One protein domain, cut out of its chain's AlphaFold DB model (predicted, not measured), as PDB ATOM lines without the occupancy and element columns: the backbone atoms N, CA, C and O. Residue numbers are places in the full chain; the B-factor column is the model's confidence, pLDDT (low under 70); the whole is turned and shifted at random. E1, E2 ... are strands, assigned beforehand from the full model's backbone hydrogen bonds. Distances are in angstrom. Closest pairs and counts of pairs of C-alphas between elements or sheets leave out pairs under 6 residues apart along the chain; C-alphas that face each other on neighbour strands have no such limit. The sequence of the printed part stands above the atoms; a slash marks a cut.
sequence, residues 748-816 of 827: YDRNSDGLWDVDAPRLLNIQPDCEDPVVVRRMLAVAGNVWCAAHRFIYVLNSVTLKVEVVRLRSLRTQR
ATOM      1  N   TYR A 748      50.960 -39.906  15.048       93.12
ATOM      2  CA  TYR A 748      51.300 -39.350  13.742       93.12
ATOM      3  C   TYR A 748      50.525 -40.135  12.672       93.12
ATOM      4  O   TYR A 748      50.729 -41.343  12.506       93.12
ATOM      5  N   ASP A 749      49.612 -39.450  11.983       89.25
ATOM      6  CA  ASP A 749      48.886 -39.944  10.806       89.25
ATOM      7  C   ASP A 749      49.703 -39.662   9.516       89.25
ATOM      8  O   ASP A 749      50.683 -38.906   9.523       89.25
ATOM      9  N   ARG A 750      49.308 -40.268   8.387       86.56
ATOM     10  CA  ARG A 750      49.816 -39.891   7.055       86.56
ATOM     11  C   ARG A 750      48.890 -38.897   6.361       86.56
ATOM     12  O   ARG A 750      47.670 -39.028   6.423       86.56
ATOM     13  N   ASN A 751      49.497 -37.969   5.631       84.44
ATOM     14  CA  ASN A 751      48.825 -37.063   4.712       84.44
ATOM     15  C   ASN A 751      48.359 -37.784   3.436       84.44
ATOM     16  O   ASN A 751      48.779 -38.902   3.127       84.44
ATOM     17  N   SER A 752      47.502 -37.118   2.658       79.38
ATOM     18  CA  SER A 752      46.961 -37.625   1.386       79.38
ATOM     19  C   SER A 752      48.004 -37.785   0.266       79.38
ATOM     20  O   SER A 752      47.721 -38.433  -0.739       79.38
ATOM     21  N   ASP A 753      49.211 -37.244   0.447       77.75
ATOM     22  CA  ASP A 753      50.392 -37.468  -0.397       77.75
ATOM     23  C   ASP A 753      51.219 -38.708   0.017       77.75
ATOM     24  O   ASP A 753      52.183 -39.072  -0.660       77.75
ATOM     25  N   GLY A 754      50.846 -39.377   1.114       78.81
ATOM     26  CA  GLY A 754      51.532 -40.540   1.677       78.81
ATOM     27  C   GLY A 754      52.726 -40.216   2.585       78.81
ATOM     28  O   GLY A 754      53.353 -41.151   3.103       78.81
ATOM     29  N   LEU A 755      53.053 -38.934   2.792       84.50
ATOM     30  CA  LEU A 755      54.063 -38.483   3.754       84.50
ATOM     31  C   LEU A 755      53.487 -38.467   5.179       84.50
ATOM     32  O   LEU A 755      52.277 -38.472   5.389       84.50
ATOM     33  N   TRP A 756      54.364 -38.460   6.182       87.25
ATOM     34  CA  TRP A 756      53.968 -38.344   7.588       87.25
ATOM     35  C   TRP A 756      53.660 -36.888   7.942       87.25
ATOM     36  O   TRP A 756      54.495 -36.017   7.680       87.25
ATOM     37  N   ASP A 757      52.510 -36.623   8.573       85.06
ATOM     38  CA  ASP A 757      52.256 -35.299   9.145       85.06
ATOM     39  C   ASP A 757      53.063 -35.146  10.436       85.06
ATOM     40  O   ASP A 757      52.727 -35.690  11.484       85.06
ATOM     41  N   VAL A 758      54.180 -34.431  10.322       86.88
ATOM     42  CA  VAL A 758      55.105 -34.160  11.425       86.88
ATOM     43  C   VAL A 758      54.771 -32.855  12.159       86.88
ATOM     44  O   VAL A 758      55.281 -32.644  13.259       86.88
ATOM     45  N   ASP A 759      53.916 -32.002  11.587       85.50
ATOM     46  CA  ASP A 759      53.610 -30.673  12.125       85.50
ATOM     47  C   ASP A 759      52.370 -30.674  13.028       85.50
ATOM     48  O   ASP A 759      52.342 -29.932  14.011       85.50
ATOM     49  N   ALA A 760      51.369 -31.513  12.731       85.44
ATOM     50  CA  ALA A 760      50.122 -31.616  13.494       85.44
ATOM     51  C   ALA A 760      49.894 -33.018  14.119       85.44
ATOM     52  O   ALA A 760      48.881 -33.668  13.841       85.44
ATOM     53  N   PRO A 761      50.797 -33.510  14.994       91.31
ATOM     54  CA  PRO A 761      50.589 -34.772  15.697       91.31
ATOM     55  C   PRO A 761      49.381 -34.701  16.636       91.31
ATOM     56  O   PRO A 761      49.151 -33.710  17.331       91.31
ATOM     57  N   ARG A 762      48.623 -35.794  16.708       90.56
ATOM     58  CA  ARG A 762      47.412 -35.884  17.528       90.56
ATOM     59  C   ARG A 762      47.773 -36.342  18.935       90.56
ATOM     60  O   ARG A 762      48.152 -37.497  19.125       90.56
ATOM     61  N   LEU A 763      47.632 -35.459  19.920       91.31
ATOM     62  CA  LEU A 763      47.743 -35.821  21.332       91.31
ATOM     63  C   LEU A 763      46.490 -36.593  21.776       91.31
ATOM     64  O   LEU A 763      45.370 -36.108  21.628       91.31
ATOM     65  N   LEU A 764      46.684 -37.793  22.323       89.94
ATOM     66  CA  LEU A 764      45.629 -38.661  22.840       89.94
ATOM     67  C   LEU A 764      45.753 -38.765  24.366       89.94
ATOM     68  O   LEU A 764      46.769 -39.244  24.864       89.94
ATOM     69  N   ASN A 765      44.714 -38.387  25.115       84.94
ATOM     70  CA  ASN A 765      44.658 -38.739  26.536       84.94
ATOM     71  C   ASN A 765      44.172 -40.192  26.686       84.94
ATOM     72  O   ASN A 765      43.094 -40.551  26.216       84.94
ATOM     73  N   ILE A 766      44.981 -41.022  27.346       84.69
ATOM     74  CA  ILE A 766      44.717 -42.449  27.583       84.69
ATOM     75  C   ILE A 766      43.636 -42.654  28.655       84.69
ATOM     76  O   ILE A 766      42.913 -43.648  28.614       84.69
ATOM     77  N   GLN A 767      43.513 -41.723  29.606       81.56
ATOM     78  CA  GLN A 767      42.485 -41.739  30.642       81.56
ATOM     79  C   GLN A 767      41.927 -40.314  30.821       81.56
ATOM     80  O   GLN A 767      42.423 -39.573  31.667       81.56
ATOM     81  N   PRO A 768      40.907 -39.910  30.035       70.38
ATOM     82  CA  PRO A 768      40.325 -38.565  30.117       70.38
ATOM     83  C   PRO A 768      39.711 -38.247  31.489       70.38
ATOM     84  O   PRO A 768      39.671 -37.087  31.879       70.38
ATOM     85  N   ASP A 769      39.296 -39.269  32.240       70.88
ATOM     86  CA  ASP A 769      38.677 -39.147  33.567       70.88
ATOM     87  C   ASP A 769      39.704 -39.009  34.718       70.88
ATOM     88  O   ASP A 769      39.419 -39.387  35.857       70.88
ATOM     89  N   CYS A 770      40.937 -38.574  34.434       72.38
ATOM     90  CA  CYS A 770      42.041 -38.516  35.395       72.38
ATOM     91  C   CYS A 770      42.944 -37.301  35.150       72.38
ATOM     92  O   CYS A 770      43.376 -37.064  34.025       72.38
ATOM     93  N   GLU A 771      43.258 -36.564  36.219       69.81
ATOM     94  CA  GLU A 771      44.171 -35.411  36.171       69.81
ATOM     95  C   GLU A 771      45.652 -35.842  36.122       69.81
ATOM     96  O   GLU A 771      46.469 -35.160  35.507       69.81
ATOM     97  N   ASP A 772      46.001 -36.996  36.710       78.62
ATOM     98  CA  ASP A 772      47.355 -37.564  36.631       78.62
ATOM     99  C   ASP A 772      47.656 -38.118  35.217       78.62
ATOM    100  O   ASP A 772      46.930 -39.004  34.743       78.62
ATOM    101  N   PRO A 773      48.748 -37.694  34.548       82.19
ATOM    102  CA  PRO A 773      49.080 -38.141  33.197       82.19
ATOM    103  C   PRO A 773      49.575 -39.599  33.154       82.19
ATOM    104  O   PRO A 773      50.474 -40.022  33.889       82.19
ATOM    105  N   VAL A 774      49.018 -40.393  32.233       87.69
ATOM    106  CA  VAL A 774      49.280 -41.840  32.129       87.69
ATOM    107  C   VAL A 774      50.598 -42.126  31.395       87.69
ATOM    108  O   VAL A 774      50.632 -42.370  30.190       87.69
ATOM    109  N   VAL A 775      51.709 -42.153  32.136       91.31
ATOM    110  CA  VAL A 775      53.047 -42.433  31.583       91.31
ATOM    111  C   VAL A 775      53.177 -43.879  31.075       91.31
ATOM    112  O   VAL A 775      53.474 -44.816  31.829       91.31
ATOM    113  N   VAL A 776      53.010 -44.065  29.763       92.94
ATOM    114  CA  VAL A 776      53.271 -45.335  29.066       92.94
ATOM    115  C   VAL A 776      54.773 -45.584  28.974       92.94
ATOM    116  O   VAL A 776      55.526 -44.796  28.404       92.94
ATOM    117  N   ARG A 777      55.215 -46.723  29.518       91.31
ATOM    118  CA  ARG A 777      56.621 -47.157  29.518       91.31
ATOM    119  C   ARG A 777      56.989 -48.010  28.309       91.31
ATOM    120  O   ARG A 777      58.146 -47.993  27.895       91.31
ATOM    121  N   ARG A 778      56.040 -48.763  27.747       92.19
ATOM    122  CA  ARG A 778      56.255 -49.545  26.522       92.19
ATOM    123  C   ARG A 778      54.952 -49.816  25.783       92.19
ATOM    124  O   ARG A 778      53.904 -49.941  26.413       92.19
ATOM    125  N   MET A 779      55.056 -49.939  24.464       93.88
ATOM    126  CA  MET A 779      53.971 -50.335  23.568       93.88
ATOM    127  C   MET A 779      54.322 -51.630  22.832       93.88
ATOM    128  O   MET A 779      55.497 -51.889  22.569       93.88
ATOM    129  N   LEU A 780      53.306 -52.414  22.473       92.50
ATOM    130  CA  LEU A 780      53.425 -53.604  21.628       92.50
ATOM    131  C   LEU A 780      52.198 -53.716  20.712       92.50
ATOM    132  O   LEU A 780      51.080 -53.485  21.165       92.50
ATOM    133  N   ALA A 781      52.383 -54.091  19.447       87.31
ATOM    134  CA  ALA A 781      51.270 -54.428  18.560       87.31
ATOM    135  C   ALA A 781      50.822 -55.878  18.811       87.31
ATOM    136  O   ALA A 781      51.629 -56.799  18.697       87.31
ATOM    137  N   VAL A 782      49.546 -56.090  19.146       85.38
ATOM    138  CA  VAL A 782      48.959 -57.425  19.353       85.38
ATOM    139  C   VAL A 782      47.549 -57.454  18.766       85.38
ATOM    140  O   VAL A 782      46.691 -56.671  19.171       85.38
ATOM    141  N   ALA A 783      47.309 -58.364  17.815       80.25
ATOM    142  CA  ALA A 783      46.003 -58.594  17.183       80.25
ATOM    143  C   ALA A 783      45.285 -57.302  16.716       80.25
ATOM    144  O   ALA A 783      44.129 -57.074  17.064       80.25
ATOM    145  N   GLY A 784      45.987 -56.431  15.978       79.81
ATOM    146  CA  GLY A 784      45.433 -55.168  15.458       79.81
ATOM    147  C   GLY A 784      45.177 -54.081  16.511       79.81
ATOM    148  O   GLY A 784      44.458 -53.124  16.249       79.81
ATOM    149  N   ASN A 785      45.727 -54.214  17.721       87.94
ATOM    150  CA  ASN A 785      45.599 -53.219  18.786       87.94
ATOM    151  C   ASN A 785      46.976 -52.884  19.383       87.94
ATOM    152  O   ASN A 785      47.878 -53.725  19.422       87.94
ATOM    153  N   VAL A 786      47.134 -51.658  19.880       91.50
ATOM    154  CA  VAL A 786      48.325 -51.193  20.598       91.50
ATOM    155  C   VAL A 786      48.151 -51.475  22.090       91.50
ATOM    156  O   VAL A 786      47.256 -50.941  22.739       91.50
ATOM    157  N   TRP A 787      49.015 -52.315  22.649       93.44
ATOM    158  CA  TRP A 787      49.024 -52.668  24.067       93.44
ATOM    159  C   TRP A 787      50.051 -51.805  24.803       93.44
ATOM    160  O   TRP A 787      51.260 -51.978  24.639       93.44
ATOM    161  N   CYS A 788      49.562 -50.870  25.614       93.31
ATOM    162  CA  CYS A 788      50.342 -49.890  26.363       93.31
ATOM    163  C   CYS A 788      50.515 -50.326  27.825       93.31
ATOM    164  O   CYS A 788      49.546 -50.410  28.582       93.31
ATOM    165  N   ALA A 789      51.757 -50.549  28.256       91.94
ATOM    166  CA  ALA A 789      52.089 -50.808  29.655       91.94
ATOM    167  C   ALA A 789      52.341 -49.485  30.401       91.94
ATOM    168  O   ALA A 789      53.318 -48.787  30.106       91.94
ATOM    169  N   ALA A 790      51.493 -49.154  31.381       89.56
ATOM    170  CA  ALA A 790      51.602 -47.931  32.181       89.56
ATOM    171  C   ALA A 790      51.360 -48.208  33.676       89.56
ATOM    172  O   ALA A 790      50.298 -48.675  34.093       89.56
ATOM    173  N   HIS A 791      52.369 -47.905  34.496       82.25
ATOM    174  CA  HIS A 791      52.412 -48.157  35.942       82.25
ATOM    175  C   HIS A 791      52.000 -49.591  36.356       82.25
ATOM    176  O   HIS A 791      52.839 -50.489  36.329       82.25
ATOM    177  N   ARG A 792      50.742 -49.816  36.767       81.56
ATOM    178  CA  ARG A 792      50.198 -51.126  37.200       81.56
ATOM    179  C   ARG A 792      49.103 -51.673  36.276       81.56
ATOM    180  O   ARG A 792      48.505 -52.703  36.585       81.56
ATOM    181  N   PHE A 793      48.824 -50.984  35.174       85.31
ATOM    182  CA  PHE A 793      47.732 -51.291  34.260       85.31
ATOM    183  C   PHE A 793      48.255 -51.561  32.847       85.31
ATOM    184  O   PHE A 793      49.336 -51.110  32.457       85.31
ATOM    185  N   ILE A 794      47.460 -52.307  32.087       89.94
ATOM    186  CA  ILE A 794      47.628 -52.457  30.646       89.94
ATOM    187  C   ILE A 794      46.436 -51.761  30.001       89.94
ATOM    188  O   ILE A 794      45.290 -52.048  30.342       89.94
ATOM    189  N   TYR A 795      46.717 -50.846  29.085       90.00
ATOM    190  CA  TYR A 795      45.716 -50.162  28.278       90.00
ATOM    191  C   TYR A 795      45.762 -50.755  26.871       90.00
ATOM    192  O   TYR A 795      46.844 -50.899  26.300       90.00
ATOM    193  N   VAL A 796      44.610 -51.130  26.327       90.94
ATOM    194  CA  VAL A 796      44.480 -51.655  24.965       90.94
ATOM    195  C   VAL A 796      43.847 -50.564  24.116       90.94
ATOM    196  O   VAL A 796      42.679 -50.230  24.283       90.94
ATOM    197  N   LEU A 797      44.652 -49.967  23.247       91.00
ATOM    198  CA  LEU A 797      44.259 -48.916  22.322       91.00
ATOM    199  C   LEU A 797      43.953 -49.541  20.960       91.00
ATOM    200  O   LEU A 797      44.822 -50.161  20.345       91.00
ATOM    201  N   ASN A 798      42.736 -49.354  20.457       87.81
ATOM    202  CA  ASN A 798      42.407 -49.768  19.102       87.81
ATOM    203  C   ASN A 798      43.062 -48.827  18.077       87.81
ATOM    204  O   ASN A 798      42.826 -47.620  18.098       87.81
ATOM    205  N   SER A 799      43.869 -49.379  17.170       86.44
ATOM    206  CA  SER A 799      44.704 -48.619  16.226       86.44
ATOM    207  C   SER A 799      43.904 -47.699  15.297       86.44
ATOM    208  O   SER A 799      44.321 -46.572  15.022       86.44
ATOM    209  N   VAL A 800      42.738 -48.164  14.835       84.19
ATOM    210  CA  VAL A 800      41.888 -47.479  13.850       84.19
ATOM    211  C   VAL A 800      40.982 -46.437  14.506       84.19
ATOM    212  O   VAL A 800      40.943 -45.289  14.060       84.19
ATOM    213  N   THR A 801      40.271 -46.807  15.577       85.81
ATOM    214  CA  THR A 801      39.289 -45.924  16.242       85.81
ATOM    215  C   THR A 801      39.885 -45.033  17.332       85.81
ATOM    216  O   THR A 801      39.212 -44.115  17.791       85.81
ATOM    217  N   LEU A 802      41.127 -45.301  17.754       86.56
ATOM    218  CA  LEU A 802      41.830 -44.647  18.863       86.56
ATOM    219  C   LEU A 802      41.104 -44.710  20.224       86.56
ATOM    220  O   LEU A 802      41.414 -43.945  21.136       86.56
ATOM    221  N   LYS A 803      40.162 -45.648  20.390       85.12
ATOM    222  CA  LYS A 803      39.502 -45.926  21.674       85.12
ATOM    223  C   LYS A 803      40.404 -46.755  22.588       85.12
ATOM    224  O   LYS A 803      41.063 -47.683  22.122       85.12
ATOM    225  N   VAL A 804      40.393 -46.436  23.882       86.19
ATOM    226  CA  VAL A 804      41.186 -47.104  24.924       86.19
ATOM    227  C   VAL A 804      40.292 -47.969  25.813       86.19
ATOM    228  O   VAL A 804      39.290 -47.496  26.342       86.19
ATOM    229  N   GLU A 805      40.700 -49.217  26.036       83.06
ATOM    230  CA  GLU A 805      40.104 -50.141  27.005       83.06
ATOM    231  C   GLU A 805      41.099 -50.458  28.136       83.06
ATOM    232  O   GLU A 805      42.285 -50.701  27.898       83.06
ATOM    233  N   VAL A 806      40.633 -50.467  29.390       78.19
ATOM    234  CA  VAL A 806      41.508 -50.611  30.571       78.19
ATOM    235  C   VAL A 806      41.516 -52.047  31.099       78.19
ATOM    236  O   VAL A 806      40.611 -52.479  31.819       78.19
ATOM    237  N   VAL A 807      42.590 -52.789  30.827       69.75
ATOM    238  CA  VAL A 807      42.784 -54.155  31.328       69.75
ATOM    239  C   VAL A 807      43.386 -54.114  32.737       69.75
ATOM    240  O   VAL A 807      44.603 -54.071  32.949       69.75
ATOM    241  N   ARG A 808      42.507 -54.154  33.746       59.84
ATOM    242  CA  ARG A 808      42.905 -54.272  35.159       59.84
ATOM    243  C   ARG A 808      43.475 -55.662  35.461       59.84
ATOM    244  O   ARG A 808      42.730 -56.621  35.670       59.84
ATOM    245  N   LEU A 809      44.800 -55.744  35.580       55.66
ATOM    246  CA  LEU A 809      45.506 -56.901  36.134       55.66
ATOM    247  C   LEU A 809      45.060 -57.150  37.588       55.66
ATOM    248  O   LEU A 809      45.526 -56.493  38.521       55.66
ATOM    249  N   ARG A 810      44.153 -58.114  37.801       43.38
ATOM    250  CA  ARG A 810      43.782 -58.564  39.153       43.38
ATOM    251  C   ARG A 810      45.013 -59.164  39.834       43.38
ATOM    252  O   ARG A 810      45.585 -60.132  39.338       43.38
ATOM    253  N   SER A 811      45.412 -58.602  40.975       40.72
ATOM    254  CA  SER A 811      46.574 -59.086  41.725       40.72
ATOM    255  C   SER A 811      46.320 -60.501  42.254       40.72
ATOM    256  O   SER A 811      45.478 -60.697  43.130       40.72
ATOM    257  N   LEU A 812      47.061 -61.487  41.741       41.16
ATOM    258  CA  LEU A 812      47.015 -62.884  42.191       41.16
ATOM    259  C   LEU A 812      47.749 -63.070  43.532       41.16
ATOM    260  O   LEU A 812      48.723 -63.816  43.643       41.16
ATOM    261  N   ARG A 813      47.270 -62.396  44.582       36.06
ATOM    262  CA  ARG A 813      47.672 -62.685  45.962       36.06
ATOM    263  C   ARG A 813      46.898 -63.895  46.486       36.06
ATOM    264  O   ARG A 813      45.775 -63.779  46.957       36.06
ATOM    265  N   THR A 814      47.560 -65.050  46.406       39.75
ATOM    266  CA  THR A 814      47.324 -66.255  47.223       39.75
ATOM    267  C   THR A 814      45.893 -66.811  47.281       39.75
ATOM    268  O   THR A 814      45.192 -66.645  48.273       39.75
ATOM    269  N   GLN A 815      45.562 -67.676  46.319       32.69
ATOM    270  CA  GLN A 815      44.847 -68.920  46.633       32.69
ATOM    271  C   GLN A 815      45.711 -70.117  46.213       32.69
ATOM    272  O   GLN A 815      45.871 -70.412  45.032       32.69
ATOM    273  N   ARG A 816      46.310 -70.794  47.201       41.06
ATOM    274  CA  ARG A 816      46.960 -72.103  47.025       41.06
ATOM    275  C   ARG A 816      45.929 -73.204  47.286       41.06
ATOM    276  O   ARG A 816      45.864 -73.713  48.401       41.06
TER     277      ARG A 816
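What this domain is: This is residues 748 to 816 of the 827 residues of the protein "Rho guanine nucleotide exchange factor 17" of Paragonimus westermani (UniProt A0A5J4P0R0). Little regular structure: a small twisted sheet of four strands, E1 to E4, with residues 748 to 775 reaching out toward one end of the long axis and the tail 808 to 816 toward the other. The 69 printed residues include no named helix; E1, E2, E3, E4, also the sheet's order, form a meander, each strand the antiparallel neighbour of the one before. The class is all strand, with 23 residues in named elements. The whole is loose, with a radius of gyration of the C-alphas of 15.4 A, spanning 59 by 30 by 19 A.

Where its parts are: E1, residues 776 to 782, 16.1 A, begins at C-alpha 776 (53.271, -45.335, 29.066). E2 is residues 785 to 790, 15.6 A; E3 is 793 to 798, 16.1 A. E4, residues 804 to 807, 9.7 A, ends at C-alpha 807 (42.784, -54.155, 31.328).

How they stand to each other: Three hairpins have pairs within hydrogen-bond range: E1 and E2, N 780 and O 787, 3.0 A; E2 and E3, N 788 and O 795, 2.8 A; E3 and E4, N 796 and O 805, 2.8 A. Edge strands E1 and E4 are apart. The sheet is only just strongly twisted, its C-alphas up to 4.5 A off its best plane.

The domain as a whole: The C-alphas farthest apart, of Asp 753 and Arg 816, are 58.8 A apart. The printed part has no cut. Residues 771 and 807 to 816 have pLDDT under 70.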